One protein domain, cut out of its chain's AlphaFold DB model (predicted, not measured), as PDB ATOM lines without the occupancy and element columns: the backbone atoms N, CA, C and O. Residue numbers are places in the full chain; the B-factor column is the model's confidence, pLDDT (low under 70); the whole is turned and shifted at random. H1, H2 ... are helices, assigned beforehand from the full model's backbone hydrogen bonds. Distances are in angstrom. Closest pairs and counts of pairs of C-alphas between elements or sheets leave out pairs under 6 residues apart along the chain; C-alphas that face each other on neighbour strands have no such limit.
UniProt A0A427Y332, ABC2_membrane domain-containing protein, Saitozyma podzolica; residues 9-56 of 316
ATOM      1  N   GLY A   9     213.208 256.243 232.011       80.50
ATOM      2  CA  GLY A   9     214.481 255.520 231.913       80.50
ATOM      3  C   GLY A   9     214.338 254.001 231.805       80.50
ATOM      4  O   GLY A   9     215.326 253.319 231.558       80.50
ATOM      5  N   ILE A  10     213.124 253.463 231.966       81.94
ATOM      6  CA  ILE A  10     212.855 252.018 231.949       81.94
ATOM      7  C   ILE A  10     213.262 251.399 230.609       81.94
ATOM      8  O   ILE A  10     214.045 250.455 230.583       81.94
ATOM      9  N   ALA A  11     212.759 251.942 229.496       81.31
ATOM     10  CA  ALA A  11     213.016 251.379 228.170       81.31
ATOM     11  C   ALA A  11     214.516 251.403 227.826       81.31
ATOM     12  O   ALA A  11     215.050 250.410 227.346       81.31
ATOM     13  N   ALA A  12     215.205 252.501 228.151       81.19
ATOM     14  CA  ALA A  12     216.642 252.638 227.923       81.19
ATOM     15  C   ALA A  12     217.467 251.646 228.764       81.19
ATOM     16  O   ALA A  12     218.389 251.017 228.244       81.19
ATOM     17  N   TYR A  13     217.108 251.460 230.039       84.25
ATOM     18  CA  TYR A  13     217.782 250.508 230.920       84.25
ATOM     19  C   TYR A  13     217.600 249.063 230.444       84.25
ATOM     20  O   TYR A  13     218.585 248.353 230.257       84.25
ATOM     21  N   PHE A  14     216.366 248.619 230.191       85.56
ATOM     22  CA  PHE A  14     216.140 247.235 229.771       85.56
ATOM     23  C   PHE A  14     216.755 246.937 228.396       85.56
ATOM     24  O   PHE A  14     217.337 245.865 228.224       85.56
ATOM     25  N   SER A  15     216.775 247.910 227.476       83.12
ATOM     26  CA  SER A  15     217.532 247.792 226.225       83.12
ATOM     27  C   SER A  15     219.042 247.629 226.457       83.12
ATOM     28  O   SER A  15     219.670 246.844 225.751       83.12
ATOM     29  N   SER A  16     219.628 248.284 227.469       81.69
ATOM     30  CA  SER A  16     221.049 248.109 227.827       81.69
ATOM     31  C   SER A  16     221.377 246.723 228.403       81.69
ATOM     32  O   SER A  16     222.480 246.222 228.218       81.69
ATOM     33  N   VAL A  17     220.396 246.070 229.035       83.56
ATOM     34  CA  VAL A  17     220.497 244.691 229.554       83.56
ATOM     35  C   VAL A  17     220.237 243.649 228.447       83.56
ATOM     36  O   VAL A  17     220.336 242.447 228.683       83.56
ATOM     37  N   GLY A  18     219.933 244.091 227.221       82.50
ATOM     38  CA  GLY A  18     219.658 243.225 226.070       82.50
ATOM     39  C   GLY A  18     218.197 242.785 225.945       82.50
ATOM     40  O   GLY A  18     217.895 241.849 225.208       82.50
ATOM     41  N   LEU A  19     217.275 243.445 226.652       84.38
ATOM     42  CA  LEU A  19     215.845 243.148 226.649       84.38
ATOM     43  C   LEU A  19     215.080 244.299 225.992       84.38
ATOM     44  O   LEU A  19     214.812 245.326 226.612       84.38
ATOM     45  N   ASN A  20     214.710 244.121 224.726       83.94
ATOM     46  CA  ASN A  20     213.936 245.122 224.000       83.94
ATOM     47  C   ASN A  20     212.439 244.948 224.239       83.94
ATOM     48  O   ASN A  20     211.886 243.857 224.091       83.94
ATOM     49  N   MET A  21     211.788 246.056 224.578       81.06
ATOM     50  CA  MET A  21     210.347 246.100 224.770       81.06
ATOM     51  C   MET A  21     209.630 246.133 223.410       81.06
ATOM     52  O   MET A  21     209.983 246.961 222.563       81.06
ATOM     53  N   PRO A  22     208.613 245.284 223.184       85.00
ATOM     54  CA  PRO A  22     207.803 245.344 221.974       85.00
ATOM     55  C   PRO A  22     207.062 246.686 221.847       85.00
ATOM     56  O   PRO A  22     206.619 247.248 222.855       85.00
ATOM     57  N   PRO A  23     206.879 247.207 220.620       80.56
ATOM     58  CA  PRO A  23     206.056 248.390 220.412       80.56
ATOM     59  C   PRO A  23     204.600 248.095 220.814       80.56
ATOM     60  O   PRO A  23     204.091 247.013 220.546       80.56
ATOM     61  N   GLN A  24     203.928 249.080 221.422       82.50
ATOM     62  CA  GLN A  24     202.505 249.043 221.820       82.50
ATOM     63  C   GLN A  24     202.131 248.174 223.040       82.50
ATOM     64  O   GLN A  24     200.943 247.998 223.301       82.50
ATOM     65  N   ILE A  25     203.094 247.699 223.835       83.62
ATOM     66  CA  ILE A  25     202.812 247.032 225.119       83.62
ATOM     67  C   ILE A  25     202.981 248.017 226.283       83.62
ATOM     68  O   ILE A  25     203.865 248.877 226.271       83.62
ATOM     69  N   ASN A  26     202.122 247.905 227.301       85.12
ATOM     70  CA  ASN A  26     202.257 248.678 228.529       85.12
ATOM     71  C   ASN A  26     203.561 248.284 229.256       85.12
ATOM     72  O   ASN A  26     203.713 247.119 229.631       85.12
ATOM     73  N   PRO A  27     204.488 249.226 229.521       82.12
ATOM     74  CA  PRO A  27     205.772 248.914 230.147       82.12
ATOM     75  C   PRO A  27     205.632 248.257 231.525       82.12
ATOM     76  O   PRO A  27     206.468 247.440 231.888       82.12
ATOM     77  N   ALA A  28     204.587 248.578 232.297       82.25
ATOM     78  CA  ALA A  28     204.376 247.961 233.607       82.25
ATOM     79  C   ALA A  28     204.003 246.474 233.497       82.25
ATOM     80  O   ALA A  28     204.473 245.660 234.286       82.25
ATOM     81  N   GLU A  29     203.187 246.129 232.503       84.12
ATOM     82  CA  GLU A  29     202.729 244.762 232.251       84.12
ATOM     83  C   GLU A  29     203.870 243.896 231.708       84.12
ATOM     84  O   GLU A  29     204.120 242.808 232.219       84.12
ATOM     85  N   TRP A  30     204.653 244.442 230.774       85.19
ATOM     86  CA  TRP A  30     205.838 243.777 230.231       85.19
ATOM     87  C   TRP A  30     206.914 243.501 231.294       85.19
ATOM     88  O   TRP A  30     207.520 242.432 231.302       85.19
ATOM     89  N   ILE A  31     207.148 244.436 232.224       84.62
ATOM     90  CA  ILE A  31     208.095 244.227 233.334       84.62
ATOM     91  C   ILE A  31     207.572 243.181 234.321       84.62
ATOM     92  O   ILE A  31     208.367 242.413 234.855       84.62
ATOM     93  N   LEU A  32     206.262 243.143 234.587       83.50
ATOM     94  CA  LEU A  32     205.684 242.104 235.439       83.50
ATOM     95  C   LEU A  32     205.902 240.726 234.810       83.50
ATOM     96  O   LEU A  32     206.464 239.867 235.473       83.50
ATOM     97  N   GLU A  33     205.600 240.558 233.523       82.88
ATOM     98  CA  GLU A  33     205.850 239.315 232.777       82.88
ATOM     99  C   GLU A  33     207.343 238.927 232.739       82.88
ATOM    100  O   GLU A  33     207.705 237.754 232.738       82.88
ATOM    101  N   LEU A  34     208.233 239.921 232.730       81.25
ATOM    102  CA  LEU A  34     209.682 239.735 232.741       81.25
ATOM    103  C   LEU A  34     210.217 239.213 234.089       81.25
ATOM    104  O   LEU A  34     211.202 238.472 234.111       81.25
ATOM    105  N   VAL A  35     209.615 239.654 235.194       81.75
ATOM    106  CA  VAL A  35     210.025 239.343 236.577       81.75
ATOM    107  C   VAL A  35     209.279 238.120 237.123       81.75
ATOM    108  O   VAL A  35     209.728 237.511 238.091       81.75
ATOM    109  N   ASP A  36     208.163 237.751 236.501       81.56
ATOM    110  CA  ASP A  36     207.337 236.621 236.897       81.56
ATOM    111  C   ASP A  36     208.010 235.276 236.578       81.56
ATOM    112  O   ASP A  36     208.241 234.909 235.424       81.56
ATOM    113  N   THR A  37     208.335 234.524 237.627       78.62
ATOM    114  CA  THR A  37     208.914 233.179 237.531       78.62
ATOM    115  C   THR A  37     207.874 232.068 237.658       78.62
ATOM    116  O   THR A  37     208.190 230.912 237.376       78.62
ATOM    117  N   ASP A  38     206.647 232.381 238.088       73.25
ATOM    118  CA  ASP A  38     205.636 231.381 238.447       73.25
ATOM    119  C   ASP A  38     204.856 230.868 237.230       73.25
ATOM    120  O   ASP A  38     204.473 229.694 237.204       73.25
ATOM    121  N   PHE A  39     204.682 231.702 236.199       70.25
ATOM    122  CA  PHE A  39     203.987 231.342 234.952       70.25
ATOM    123  C   PHE A  39     204.924 230.997 233.784       70.25
ATOM    124  O   PHE A  39     204.462 230.714 232.675       70.25
ATOM    125  N   ALA A  40     206.240 230.980 234.008       70.88
ATOM    126  CA  ALA A  40     207.197 230.557 232.995       70.88
ATOM    127  C   ALA A  40     207.042 229.053 232.700       70.88
ATOM    128  O   ALA A  40     206.999 228.226 233.611       70.88
ATOM    129  N   LYS A  41     207.003 228.681 231.411       70.31
ATOM    130  CA  LYS A  41     207.006 227.264 230.984       70.31
ATOM    131  C   LYS A  41     208.229 226.499 231.504       70.31
ATOM    132  O   LYS A  41     208.147 225.289 231.686       70.31
ATOM    133  N   ASP A  42     209.328 227.212 231.738       79.88
ATOM    134  CA  ASP A  42     210.562 226.706 232.325       79.88
ATOM    135  C   ASP A  42     210.959 227.599 233.514       79.88
ATOM    136  O   ASP A  42     211.314 228.771 233.353       79.88
ATOM    137  N   LYS A  43     210.847 227.045 234.726       76.56
ATOM    138  CA  LYS A  43     211.111 227.765 235.982       76.56
ATOM    139  C   LYS A  43     212.599 228.033 236.207       76.56
ATOM    140  O   LYS A  43     212.946 229.027 236.855       76.56
ATOM    141  N   ASP A  44     213.471 227.183 235.667       78.19
ATOM    142  CA  ASP A  44     214.919 227.336 235.806       78.19
ATOM    143  C   ASP A  44     215.415 228.485 234.926       78.19
ATOM    144  O   ASP A  44     216.243 229.293 235.356       78.19
ATOM    145  N   GLU A  45     214.845 228.624 233.728       78.94
ATOM    146  CA  GLU A  45     215.123 229.749 232.833       78.94
ATOM    147  C   GLU A  45     214.592 231.077 233.393       78.94
ATOM    148  O   GLU A  45     215.315 232.076 233.423       78.94
ATOM    149  N   GLY A  46     213.366 231.085 233.934       78.50
ATOM    150  CA  GLY A  46     212.802 232.261 234.606       78.50
ATOM    151  C   GLY A  46     213.668 232.738 235.777       78.50
ATOM    152  O   GLY A  46     213.956 233.931 235.906       78.50
ATOM    153  N   SER A  47     214.169 231.802 236.586       80.44
ATOM    154  CA  SER A  47     215.046 232.103 237.724       80.44
ATOM    155  C   SER A  47     216.403 232.665 237.287       80.44
ATOM    156  O   SER A  47     216.879 233.639 237.874       80.44
ATOM    157  N   ARG A  48     217.019 232.111 236.232       82.31
ATOM    158  CA  ARG A  48     218.281 232.627 235.665       82.31
ATOM    159  C   ARG A  48     218.118 234.028 235.089       82.31
ATOM    160  O   ARG A  48     218.947 234.899 235.352       82.31
ATOM    161  N   ARG A  49     217.027 234.272 234.360       83.00
ATOM    162  CA  ARG A  49     216.682 235.589 233.811       83.00
ATOM    163  C   ARG A  49     216.495 236.621 234.920       83.00
ATOM    164  O   ARG A  49     217.067 237.708 234.848       83.00
ATOM    165  N   LEU A  50     215.771 236.269 235.984       84.88
ATOM    166  CA  LEU A  50     215.566 237.143 237.138       84.88
ATOM    167  C   LEU A  50     216.880 237.445 237.879       84.88
ATOM    168  O   LEU A  50     217.123 238.592 238.268       84.88
ATOM    169  N   GLN A  51     217.748 236.443 238.045       85.19
ATOM    170  CA  GLN A  51     219.082 236.615 238.629       85.19
ATOM    171  C   GLN A  51     219.965 237.519 237.766       85.19
ATOM    172  O   GLN A  51     220.632 238.400 238.303       85.19
ATOM    173  N   HIS A  52     219.919 237.367 236.441       85.50
ATOM    174  CA  HIS A  52     220.645 238.222 235.504       85.50
ATOM    175  C   HIS A  52     220.174 239.682 235.579       85.50
ATOM    176  O   HIS A  52     220.993 240.596 235.664       85.50
ATOM    177  N   ILE A  53     218.862 239.927 235.629       85.38
ATOM    178  CA  ILE A  53     218.287 241.281 235.749       85.38
ATOM    179  C   ILE A  53     218.622 241.907 237.107       85.38
ATOM    180  O   ILE A  53     218.994 243.076 237.191       85.38
ATOM    181  N   THR A  54     218.523 241.130 238.184       85.44
ATOM    182  CA  THR A  54     218.829 241.621 239.534       85.44
ATOM    183  C   THR A  54     220.328 241.878 239.709       85.44
ATOM    184  O   THR A  54     220.710 242.866 240.334       85.44
ATOM    185  N   GLY A  55     221.179 241.024 239.133       84.12
ATOM    186  CA  GLY A  55     222.635 241.174 239.136       84.12
ATOM    187  C   GLY A  55     223.109 242.349 238.281       84.12
ATOM    188  O   GLY A  55     223.935 243.137 238.737       84.12
ATOM    189  N   SER A  56     222.539 242.529 237.086       83.44
ATOM    190  CA  SER A  56     222.831 243.679 236.219       83.44
ATOM    191  C   SER A  56     222.371 244.999 236.837       83.44
ATOM    192  O   SER A  56     223.127 245.964 236.795       83.44
TER     193      SER A  56
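Overview. This is residues 9 to 56 of the 316 residues of the protein "ABC2_membrane domain-containing protein" of Saitozyma podzolica (UniProt A0A427Y332). Three short helices, H1, H2 and H3, are set in a loose triangle, with few contacts between them. The chain leaves H1, passes through a link to H2, and then folds back through a second link, so that H3, the longest helix, runs the opposite way to H2; residues 39 to 44, at the turn into H3, stick out. The printed part has 48 residues with three named helices, in the order H1, H2, H3, and no named strand; the class is all helix. The whole is compact, with a radius of gyration of the C-alphas of 10.9 A, and spans 27 by 22 by 13 A.

Arrangement. H1, residues 9 to 16, is close to but not clearly touching H2, residues 27 to 35. Their closest C-alphas, those of Ala 11 and Pro 27, are 7.9 A apart. The two run the same way at a steep tilt of 46 degrees. H2 and H3, residues 43 to 56, only just touch, with 3 pairs of C-alphas within 8 A, and H3 does so with residues 46 to 50 alone. Their closest C-alphas, those of Val 35 and Leu 50, are 6.0 A apart. They run opposite ways at a steep tilt of 64 degrees. H1 and H3 are apart. In H1, H2 and H3, every O i to N i+4 pair is within hydrogen-bond range.

Along the chain. H1 begins at C-alpha 9, at (214.481, 255.520, 231.913), and measures 10.7 A from first to last C-alpha. H2 begins at C-alpha 27, at (205.772, 248.914, 230.147), and measures 12.3 A. H3 measures 19.8 A and ends at C-alpha 56, at (222.831, 243.679, 236.219).

Size, cuts and confidence. The C-alphas of Gly 9 and Lys 41, the two farthest apart, are 29.2 A from each other. The printed part has no cut, and the links H1 to H2, of 10 residues, and H2 to H3, of 7 residues, are short. Residues 39 to 44, of which 43 and 44 belong to H3, stand free. The mean pLDDT of the printed part is 81.6, and no printed residue is under 70.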